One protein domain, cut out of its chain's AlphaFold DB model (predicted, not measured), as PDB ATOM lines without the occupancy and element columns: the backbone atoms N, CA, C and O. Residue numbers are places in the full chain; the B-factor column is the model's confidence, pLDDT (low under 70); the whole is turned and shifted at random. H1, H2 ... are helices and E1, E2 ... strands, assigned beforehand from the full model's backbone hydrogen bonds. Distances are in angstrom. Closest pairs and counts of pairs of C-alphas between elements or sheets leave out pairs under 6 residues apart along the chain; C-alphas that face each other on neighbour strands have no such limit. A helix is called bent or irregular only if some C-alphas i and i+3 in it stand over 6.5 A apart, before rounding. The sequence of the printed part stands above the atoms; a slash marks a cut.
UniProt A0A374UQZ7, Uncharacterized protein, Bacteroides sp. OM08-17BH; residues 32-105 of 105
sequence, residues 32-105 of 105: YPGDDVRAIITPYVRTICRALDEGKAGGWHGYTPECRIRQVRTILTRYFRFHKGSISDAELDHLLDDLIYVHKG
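AT A GLANCE: This is residues 32 to 105 of the 105 residues of an uncharacterized protein of Bacteroides sp. OM08-17BH (UniProt A0A374UQZ7). Three steeply crossed helices, H1, H2 and H3, pack on one another with their centres in a triangle; the short strand E1 follows H2. The printed part has 74 residues, mostly helix, ordered H1, H2, E1, H3. It is compact, radius of gyration of the C-alphas 12.1 A, spanning 34 by 25 by 19 A.

IN THESE COORDINATES: H1, residues 37 to 53, starts at C-alpha 37 (175.998, 194.061, 148.040) and measures 23.6 A, with a kink of 31 degrees near residue 44; it is irregular, C-alphas 40 and 43 being 7.1 A apart. H2 is residues 65 to 79, 21.9 A; E1, residues 80 to 82, 6.3 A, pairs with no named strand. H3, residues 89 to 104, 23.7 A, ends at C-alpha 104 (160.714, 207.134, 154.668).

HOW THE PARTS SIT: H1 touches H2 with residues 44 to 49 alone, C-alphas 48 and 72 closest at 6.9 A, at a steep tilt of 67 degrees. H3 touches H1 with residues 95 to 100 alone, closest C-alphas 99 and 42, 6.9 A. H3 touches H2 with residues 93 to 100 alone, closest C-alphas 96 and 69, 6.0 A. O i to N i+4 pairs within hydrogen-bond range are 11 of 13 in H1, 9 of 11 in H2, 10 of 12 in H3.

THE WHOLE: The farthest C-alphas, Gly 34 and Gly 55, are 34.9 A apart. The printed part has no cut; H1 to H2 is a long link. Residues 57 and 102 to 105 have pLDDT under 70.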
ATOM      1  N   TYR A  32     181.706 191.233 143.617       96.31
ATOM      2  CA  TYR A  32     181.883 189.821 143.312       96.31
ATOM      3  C   TYR A  32     180.806 188.949 143.978       96.31
ATOM      4  O   TYR A  32     180.115 189.385 144.899       96.31
ATOM      5  N   PRO A  33     180.625 187.699 143.512       97.06
ATOM      6  CA  PRO A  33     179.795 186.724 144.213       97.06
ATOM      7  C   PRO A  33     180.245 186.535 145.666       97.06
ATOM      8  O   PRO A  33     181.422 186.286 145.919       97.06
ATOM      9  N   GLY A  34     179.297 186.617 146.601       94.88
ATOM     10  CA  GLY A  34     179.549 186.497 148.042       94.88
ATOM     11  C   GLY A  34     179.753 187.827 148.773       94.88
ATOM     12  O   GLY A  34     179.731 187.831 150.002       94.88
ATOM     13  N   ASP A  35     179.894 188.943 148.053       96.88
ATOM     14  CA  ASP A  35     179.928 190.266 148.675       96.88
ATOM     15  C   ASP A  35     178.565 190.632 149.277       96.88
ATOM     16  O   ASP A  35     177.510 190.360 148.697       96.88
ATOM     17  N   ASP A  36     178.583 191.340 150.408       96.75
ATOM     18  CA  ASP A  36     177.383 191.987 150.938       96.75
ATOM     19  C   ASP A  36     177.062 193.238 150.110       96.75
ATOM     20  O   ASP A  36     177.419 194.375 150.442       96.75
ATOM     21  N   VAL A  37     176.380 193.010 148.987       96.50
ATOM     22  CA  VAL A  37     175.998 194.061 148.040       96.50
ATOM     23  C   VAL A  37     175.199 195.163 148.734       96.50
ATOM     24  O   VAL A  37     175.431 196.343 148.467       96.50
ATOM     25  N   ARG A  38     174.293 194.808 149.658       95.69
ATOM     26  CA  ARG A  38     173.449 195.771 150.377       95.69
ATOM     27  C   ARG A  38     174.294 196.696 151.236       95.69
ATOM     28  O   ARG A  38     174.148 197.915 151.108       95.69
ATOM     29  N   ALA A  39     175.177 196.154 152.070       96.06
ATOM     30  CA  ALA A  39     176.053 196.968 152.910       96.06
ATOM     31  C   ALA A  39     176.933 197.903 152.069       96.06
ATOM     32  O   ALA A  39     177.078 199.080 152.404       96.06
ATOM     33  N   ILE A  40     177.449 197.408 150.939       96.94
ATOM     34  CA  ILE A  40     178.337 198.173 150.063       96.94
ATOM     35  C   ILE A  40     177.604 199.328 149.366       96.94
ATOM     36  O   ILE A  40     178.103 200.455 149.375       96.94
ATOM     37  N   ILE A  41     176.429 199.095 148.765       96.12
ATOM     38  CA  ILE A  41     175.762 200.127 147.945       96.12
ATOM     39  C   ILE A  41     174.915 201.108 148.764       96.12
ATOM     40  O   ILE A  41     174.687 202.230 148.310       96.12
ATOM     41  N   THR A  42     174.469 200.734 149.969       95.88
ATOM     42  CA  THR A  42     173.621 201.579 150.834       95.88
ATOM     43  C   THR A  42     174.132 203.019 151.002       95.88
ATOM     44  O   THR A  42     173.352 203.947 150.765       95.88
ATOM     45  N   PRO A  43     175.404 203.278 151.381       95.38
ATOM     46  CA  PRO A  43     175.885 204.654 151.539       95.38
ATOM     47  C   PRO A  43     175.861 205.456 150.224       95.38
ATOM     48  O   PRO A  43     175.609 206.665 150.243       95.38
ATOM     49  N   TYR A  44     176.051 204.794 149.079       95.56
ATOM     50  CA  TYR A  44     176.017 205.432 147.761       95.56
ATOM     51  C   TYR A  44     174.589 205.770 147.346       95.56
ATOM     52  O   TYR A  44     174.340 206.898 146.928       95.56
ATOM     53  N   VAL A  45     173.643 204.845 147.535       94.94
ATOM     54  CA  VAL A  45     172.216 205.087 147.273       94.94
ATOM     55  C   VAL A  45     171.721 206.278 148.088       94.94
ATOM     56  O   VAL A  45     171.173 207.213 147.511       94.94
ATOM     57  N   ARG A  46     172.006 206.322 149.397       93.81
ATOM     58  CA  ARG A  46     171.627 207.467 150.248       93.81
ATOM     59  C   ARG A  46     172.216 208.784 149.752       93.81
ATOM     60  O   ARG A  46     171.524 209.799 149.727       93.81
ATOM     61  N   THR A  47     173.486 208.774 149.349       94.00
ATOM     62  CA  THR A  47     174.158 209.972 148.825       94.00
ATOM     63  C   THR A  47     173.524 210.446 147.519       94.00
ATOM     64  O   THR A  47     173.297 211.645 147.360       94.00
ATOM     65  N   ILE A  48     173.200 209.517 146.614       92.94
ATOM     66  CA  ILE A  48     172.528 209.804 145.342       92.94
ATOM     67  C   ILE A  48     171.137 210.382 145.603       92.94
ATOM     68  O   ILE A  48     170.843 211.467 145.113       92.94
ATOM     69  N   CYS A  49     170.305 209.709 146.405       92.25
ATOM     70  CA  CYS A  49     168.957 210.174 146.731       92.25
ATOM     71  C   CYS A  49     168.977 211.578 147.334       92.25
ATOM     72  O   CYS A  49     168.284 212.455 146.833       92.25
ATOM     73  N   ARG A  50     169.852 211.832 148.318       91.94
ATOM     74  CA  ARG A  50     170.005 213.166 148.915       91.94
ATOM     75  C   ARG A  50     170.379 214.225 147.876       91.94
ATOM     76  O   ARG A  50     169.805 215.305 147.870       91.94
ATOM     77  N   ALA A  51     171.326 213.929 146.986       91.81
ATOM     78  CA  ALA A  51     171.737 214.877 145.950       91.81
ATOM     79  C   ALA A  51     170.619 215.176 144.934       91.81
ATOM     80  O   ALA A  51     170.530 216.307 144.451       91.81
ATOM     81  N   LEU A  52     169.779 214.182 144.621       91.31
ATOM     82  CA  LEU A  52     168.614 214.331 143.745       91.31
ATOM     83  C   LEU A  52     167.475 215.100 144.434       91.31
ATOM     84  O   LEU A  52     166.873 215.971 143.809       91.31
ATOM     85  N   ASP A  53     167.221 214.830 145.718       89.56
ATOM     86  CA  ASP A  53     166.225 215.538 146.535       89.56
ATOM     87  C   ASP A  53     166.590 217.020 146.726       89.56
ATOM     88  O   ASP A  53     165.726 217.890 146.659       89.56
ATOM     89  N   GLU A  54     167.878 217.325 146.904       90.12
ATOM     90  CA  GLU A  54     168.398 218.694 147.027       90.12
ATOM     91  C   GLU A  54     168.564 219.409 145.670       90.12
ATOM     92  O   GLU A  54     168.974 220.569 145.629       90.12
ATOM     93  N   GLY A  55     168.304 218.726 144.548       84.56
ATOM     94  CA  GLY A  55     168.454 219.277 143.196       84.56
ATOM     95  C   GLY A  55     169.900 219.585 142.775       84.56
ATOM     96  O   GLY A  55     170.116 220.227 141.748       84.56
ATOM     97  N   LYS A  56     170.906 219.121 143.527       80.19
ATOM     98  CA  LYS A  56     172.331 219.423 143.293       80.19
ATOM     99  C   LYS A  56     172.933 218.701 142.085       80.19
ATOM    100  O   LYS A  56     173.941 219.154 141.554       80.19
ATOM    101  N   ALA A  57     172.345 217.581 141.665       68.25
ATOM    102  CA  ALA A  57     172.862 216.723 140.592       68.25
ATOM    103  C   ALA A  57     171.879 216.570 139.412       68.25
ATOM    104  O   ALA A  57     171.918 215.573 138.690       68.25
ATOM    105  N   GLY A  58     170.986 217.551 139.231       74.38
ATOM    106  CA  GLY A  58     169.761 217.379 138.450       74.38
ATOM    107  C   GLY A  58     168.686 216.683 139.289       74.38
ATOM    108  O   GLY A  58     168.991 215.919 140.200       74.38
ATOM    109  N   GLY A  59     167.416 217.005 139.050       85.38
ATOM    110  CA  GLY A  59     166.312 216.472 139.849       85.38
ATOM    111  C   GLY A  59     165.973 215.012 139.536       85.38
ATOM    112  O   GLY A  59     166.580 214.348 138.687       85.38
ATOM    113  N   TRP A  60     164.942 214.515 140.210       90.38
ATOM    114  CA  TRP A  60     164.276 213.278 139.818       90.38
ATOM    115  C   TRP A  60     163.667 213.409 138.419       90.38
ATOM    116  O   TRP A  60     162.981 214.383 138.113       90.38
ATOM    117  N   HIS A  61     163.904 212.406 137.581       87.75
ATOM    118  CA  HIS A  61     163.311 212.296 136.258       87.75
ATOM    119  C   HIS A  61     162.126 211.338 136.337       87.75
ATOM    120  O   HIS A  61     162.285 210.177 136.707       87.75
ATOM    121  N   GLY A  62     160.942 211.819 135.963       84.81
ATOM    122  CA  GLY A  62     159.703 211.053 136.080       84.81
ATOM    123  C   GLY A  62     159.129 211.043 137.500       84.81
ATOM    124  O   GLY A  62     159.769 211.442 138.473       84.81
ATOM    125  N   TYR A  63     157.871 210.619 137.604       79.62
ATOM    126  CA  TYR A  63     157.096 210.665 138.848       79.62
ATOM    127  C   TYR A  63     156.802 209.282 139.441       79.62
ATOM    128  O   TYR A  63     156.318 209.213 140.568       79.62
ATOM    129  N   THR A  64     157.099 208.194 138.722       89.50
ATOM    130  CA  THR A  64     156.829 206.832 139.204       89.50
ATOM    131  C   THR A  64     158.023 206.252 139.974       89.50
ATOM    132  O   THR A  64     159.165 206.679 139.746       89.50
ATOM    133  N   PRO A  65     157.798 205.285 140.882       88.50
ATOM    134  CA  PRO A  65     158.883 204.614 141.593       88.50
ATOM    135  C   PRO A  65     159.911 203.946 140.683       88.50
ATOM    136  O   PRO A  65     161.118 204.079 140.886       88.50
ATOM    137  N   GLU A  66     159.445 203.335 139.601       91.12
ATOM    138  CA  GLU A  66     160.284 202.640 138.627       91.12
ATOM    139  C   GLU A  66     161.231 203.618 137.921       91.12
ATOM    140  O   GLU A  66     162.395 203.293 137.674       91.12
ATOM    141  N   CYS A  67     160.775 204.846 137.637       92.38
ATOM    142  CA  CYS A  67     161.634 205.896 137.092       92.38
ATOM    143  C   CYS A  67     162.780 206.240 138.053       92.38
ATOM    144  O   CYS A  67     163.931 206.356 137.623       92.38
ATOM    145  N   ARG A  68     162.482 206.360 139.353       92.25
ATOM    146  CA  ARG A  68     163.482 206.688 140.379       92.25
ATOM    147  C   ARG A  68     164.492 205.564 140.566       92.25
ATOM    148  O   ARG A  68     165.694 205.833 140.545       92.25
ATOM    149  N   ILE A  69     164.027 204.317 140.652       94.25
ATOM    150  CA  ILE A  69     164.886 203.125 140.720       94.25
ATOM    151  C   ILE A  69     165.814 203.082 139.505       94.25
ATOM    152  O   ILE A  69     167.034 202.988 139.653       94.25
ATOM    153  N   ARG A  70     165.269 203.252 138.294       94.44
ATOM    154  CA  ARG A  70     166.055 203.249 137.054       94.44
ATOM    155  C   ARG A  70     167.097 204.365 137.022       94.44
ATOM    156  O   ARG A  70     168.220 204.137 136.561       94.44
ATOM    157  N   GLN A  71     166.755 205.557 137.510       94.31
ATOM    158  CA  GLN A  71     167.690 206.678 137.593       94.31
ATOM    159  C   GLN A  71     168.834 206.375 138.570       94.31
ATOM    160  O   GLN A  71     170.001 206.492 138.189       94.31
ATOM    161  N   VAL A  72     168.530 205.914 139.788       94.44
ATOM    162  CA  VAL A  72     169.547 205.540 140.788       94.44
ATOM    163  C   VAL A  72     170.430 204.406 140.268       94.44
ATOM    164  O   VAL A  72     171.654 204.503 140.340       94.44
ATOM    165  N   ARG A  73     169.843 203.376 139.652       95.81
ATOM    166  CA  ARG A  73     170.577 202.264 139.032       95.81
ATOM    167  C   ARG A  73     171.523 202.732 137.928       95.81
ATOM    168  O   ARG A  73     172.674 202.295 137.856       95.81
ATOM    169  N   THR A  74     171.071 203.658 137.085       93.62
ATOM    170  CA  THR A  74     171.900 204.237 136.016       93.62
ATOM    171  C   THR A  74     173.097 204.990 136.590       93.62
ATOM    172  O   THR A  74     174.194 204.905 136.046       93.62
ATOM    173  N   ILE A  75     172.916 205.709 137.699       93.06
ATOM    174  CA  ILE A  75     174.011 206.415 138.369       93.06
ATOM    175  C   ILE A  75     174.959 205.412 139.038       93.06
ATOM    176  O   ILE A  75     176.167 205.493 138.832       93.06
ATOM    177  N   LEU A  76     174.438 204.424 139.770       93.88
ATOM    178  CA  LEU A  76     175.246 203.404 140.447       93.88
ATOM    179  C   LEU A  76     176.131 202.616 139.485       93.88
ATOM    180  O   LEU A  76     177.315 202.435 139.751       93.88
ATOM    181  N   THR A  77     175.600 202.191 138.341       92.31
ATOM    182  CA  THR A  77     176.353 201.404 137.345       92.31
ATOM    183  C   THR A  77     177.490 202.186 136.672       92.31
ATOM    184  O   THR A  77     178.340 201.590 135.999       92.31
ATOM    185  N   ARG A  78     177.578 203.511 136.878       90.56
ATOM    186  CA  ARG A  78     178.766 204.303 136.513       90.56
ATOM    187  C   ARG A  78     179.934 204.062 137.466       90.56
ATOM    188  O   ARG A  78     181.068 204.049 137.003       90.56
ATOM    189  N   TYR A  79     179.656 203.822 138.745       91.50
ATOM    190  CA  TYR A  79     180.665 203.639 139.793       91.50
ATOM    191  C   TYR A  79     180.928 202.173 140.128       91.50
ATOM    192  O   TYR A  79     182.042 201.827 140.502       91.50
ATOM    193  N   PHE A  80     179.927 201.310 139.968       95.00
ATOM    194  CA  PHE A  80     180.001 199.899 140.319       95.00
ATOM    195  C   PHE A  80     180.059 199.004 139.089       95.00
ATOM    196  O   PHE A  80     179.399 199.245 138.073       95.00
ATOM    197  N   ARG A  81     180.831 197.927 139.209       94.69
ATOM    198  CA  ARG A  81     180.833 196.800 138.283       94.69
ATOM    199  C   ARG A  81     180.372 195.551 139.027       94.69
ATOM    200  O   ARG A  81     181.125 194.987 139.812       94.69
ATOM    201  N   PHE A  82     179.148 195.124 138.739       94.69
ATOM    202  CA  PHE A  82     178.570 193.885 139.253       94.69
ATOM    203  C   PHE A  82     179.032 192.710 138.389       94.69
ATOM    204  O   PHE A  82     178.797 192.692 137.176       94.69
ATOM    205  N   HIS A  83     179.748 191.760 138.985       94.50
ATOM    206  CA  HIS A  83     180.177 190.546 138.296       94.50
ATOM    207  C   HIS A  83     179.041 189.528 138.244       94.50
ATOM    208  O   HIS A  83     178.143 189.506 139.081       94.50
ATOM    209  N   LYS A  84     179.068 188.646 137.241       94.25
ATOM    210  CA  LYS A  84     178.046 187.605 137.099       94.25
ATOM    211  C   LYS A  84     177.962 186.777 138.389       94.25
ATOM    212  O   LYS A  84     178.968 186.231 138.828       94.25
ATOM    213  N   GLY A  85     176.756 186.663 138.943       93.88
ATOM    214  CA  GLY A  85     176.498 185.935 140.187       93.88
ATOM    215  C   GLY A  85     176.665 186.764 141.464       93.88
ATOM    216  O   GLY A  85     176.474 186.209 142.536       93.88
ATOM    217  N   SER A  86     177.002 188.058 141.376       95.12
ATOM    218  CA  SER A  86     177.013 188.934 142.554       95.12
ATOM    219  C   SER A  86     175.609 189.351 142.986       95.12
ATOM    220  O   SER A  86     175.302 189.354 144.169       95.12
ATOM    221  N   ILE A  87     174.769 189.726 142.021       96.56
ATOM    222  CA  ILE A  87     173.358 190.078 142.192       96.56
ATOM    223  C   ILE A  87     172.704 190.078 140.806       96.56
ATOM    224  O   ILE A  87     173.349 190.466 139.825       96.56
ATOM    225  N   SER A  88     171.464 189.613 140.689       95.69
ATOM    226  CA  SER A  88     170.698 189.735 139.447       95.69
ATOM    227  C   SER A  88     170.110 191.136 139.281       95.69
ATOM    228  O   SER A  88     169.986 191.908 140.230       95.69
ATOM    229  N   ASP A  89     169.707 191.462 138.057       93.50
ATOM    230  CA  ASP A  89     169.083 192.749 137.752       93.50
ATOM    231  C   ASP A  89     167.787 192.982 138.546       93.50
ATOM    232  O   ASP A  89     167.566 194.088 139.032       93.50
ATOM    233  N   ALA A  90     166.967 191.941 138.714       94.62
ATOM    234  CA  ALA A  90     165.722 192.015 139.475       94.62
ATOM    235  C   ALA A  90     165.981 192.169 140.982       94.62
ATOM    236  O   ALA A  90     165.347 192.990 141.636       94.62
ATOM    237  N   GLU A  91     166.945 191.424 141.533       95.81
ATOM    238  CA  GLU A  91     167.345 191.566 142.941       95.81
ATOM    239  C   GLU A  91     167.926 192.953 143.223       95.81
ATOM    240  O   GLU A  91     167.653 193.527 144.275       95.81
ATOM    241  N   LEU A  92     168.694 193.513 142.283       95.75
ATOM    242  CA  LEU A  92     169.203 194.874 142.404       95.75
ATOM    243  C   LEU A  92     168.059 195.892 142.386       95.75
ATOM    244  O   LEU A  92     168.056 196.788 143.221       95.75
ATOM    245  N   ASP A  93     167.088 195.761 141.480       95.25
ATOM    246  CA  ASP A  93     165.935 196.669 141.434       95.25
ATOM    247  C   ASP A  93     165.111 196.607 142.731       95.25
ATOM    248  O   ASP A  93     164.787 197.655 143.286       95.25
ATOM    249  N   HIS A  94     164.855 195.408 143.269       95.12
ATOM    250  CA  HIS A  94     164.193 195.239 144.569       95.12
ATOM    251  C   HIS A  94     165.000 195.839 145.723       95.12
ATOM    252  O   HIS A  94     164.449 196.510 146.590       95.12
ATOM    253  N   LEU A  95     166.320 195.649 145.725       95.38
ATOM    254  CA  LEU A  95     167.193 196.242 146.731       95.38
ATOM    255  C   LEU A  95     167.185 197.776 146.663       95.38
ATOM    256  O   LEU A  95     167.267 198.447 147.689       95.38
ATOM    257  N   LEU A  96     167.106 198.347 145.462       95.44
ATOM    258  CA  LEU A  96     167.001 199.791 145.290       95.44
ATOM    259  C   LEU A  96     165.638 200.317 145.730       95.44
ATOM    260  O   LEU A  96     165.604 201.358 146.376       95.44
ATOM    261  N   ASP A  97     164.553 199.607 145.431       94.44
ATOM    262  CA  ASP A  97     163.217 199.940 145.935       94.44
ATOM    263  C   ASP A  97     163.215 200.012 147.470       94.44
ATOM    264  O   ASP A  97     162.906 201.060 148.048       94.44
ATOM    265  N   ASP A  98     163.724 198.959 148.118       93.50
ATOM    266  CA  ASP A  98     163.946 198.899 149.561       93.50
ATOM    267  C   ASP A  98     164.714 200.133 150.067       93.50
ATOM    268  O   ASP A  98     164.281 200.837 150.975       93.50
ATOM    269  N   LEU A  99     165.884 200.417 149.491       93.12
ATOM    270  CA  LEU A  99     166.773 201.471 149.985       93.12
ATOM    271  C   LEU A  99     166.259 202.892 149.714       93.12
ATOM    272  O   LEU A  99     166.655 203.820 150.420       93.12
ATOM    273  N   ILE A 100     165.419 203.080 148.694       91.56
ATOM    274  CA  ILE A 100     164.843 204.384 148.346       91.56
ATOM    275  C   ILE A 100     163.604 204.675 149.205       91.56
ATOM    276  O   ILE A 100     163.417 205.820 149.626       91.56
ATOM    277  N   TYR A 101     162.763 203.670 149.466       85.62
ATOM    278  CA  TYR A 101     161.434 203.876 150.053       85.62
ATOM    279  C   TYR A 101     161.287 203.410 151.505       85.62
ATOM    280  O   TYR A 101     160.488 203.999 152.232       85.62
ATOM    281  N   VAL A 102     162.076 202.441 151.983       69.81
ATOM    282  CA  VAL A 102     161.988 201.962 153.380       69.81
ATOM    283  C   VAL A 102     162.573 202.982 154.369       69.81
ATOM    284  O   VAL A 102     162.191 203.009 155.535       69.81
ATOM    285  N   HIS A 103     163.423 203.907 153.912       54.97
ATOM    286  CA  HIS A 103     163.966 205.005 154.730       54.97
ATOM    287  C   HIS A 103     163.025 206.215 154.874       54.97
ATOM    288  O   HIS A 103     163.455 207.253 155.375       54.97
ATOM    289  N   LYS A 104     161.756 206.108 154.449       47.19
ATOM    290  CA  LYS A 104     160.714 207.134 154.668       47.19
ATOM    291  C   LYS A 104     159.729 206.806 155.805       47.19
ATOM    292  O   LYS A 104     158.640 207.375 155.827       47.19
ATOM    293  N   GLY A 105     160.101 205.899 156.711       35.47
ATOM    294  CA  GLY A 105     159.377 205.606 157.956       35.47
ATOM    295  C   GLY A 105     159.876 206.430 159.132       35.47
ATOM    296  O   GLY A 105     161.114 206.566 159.253       35.47
TER     297      GLY A 105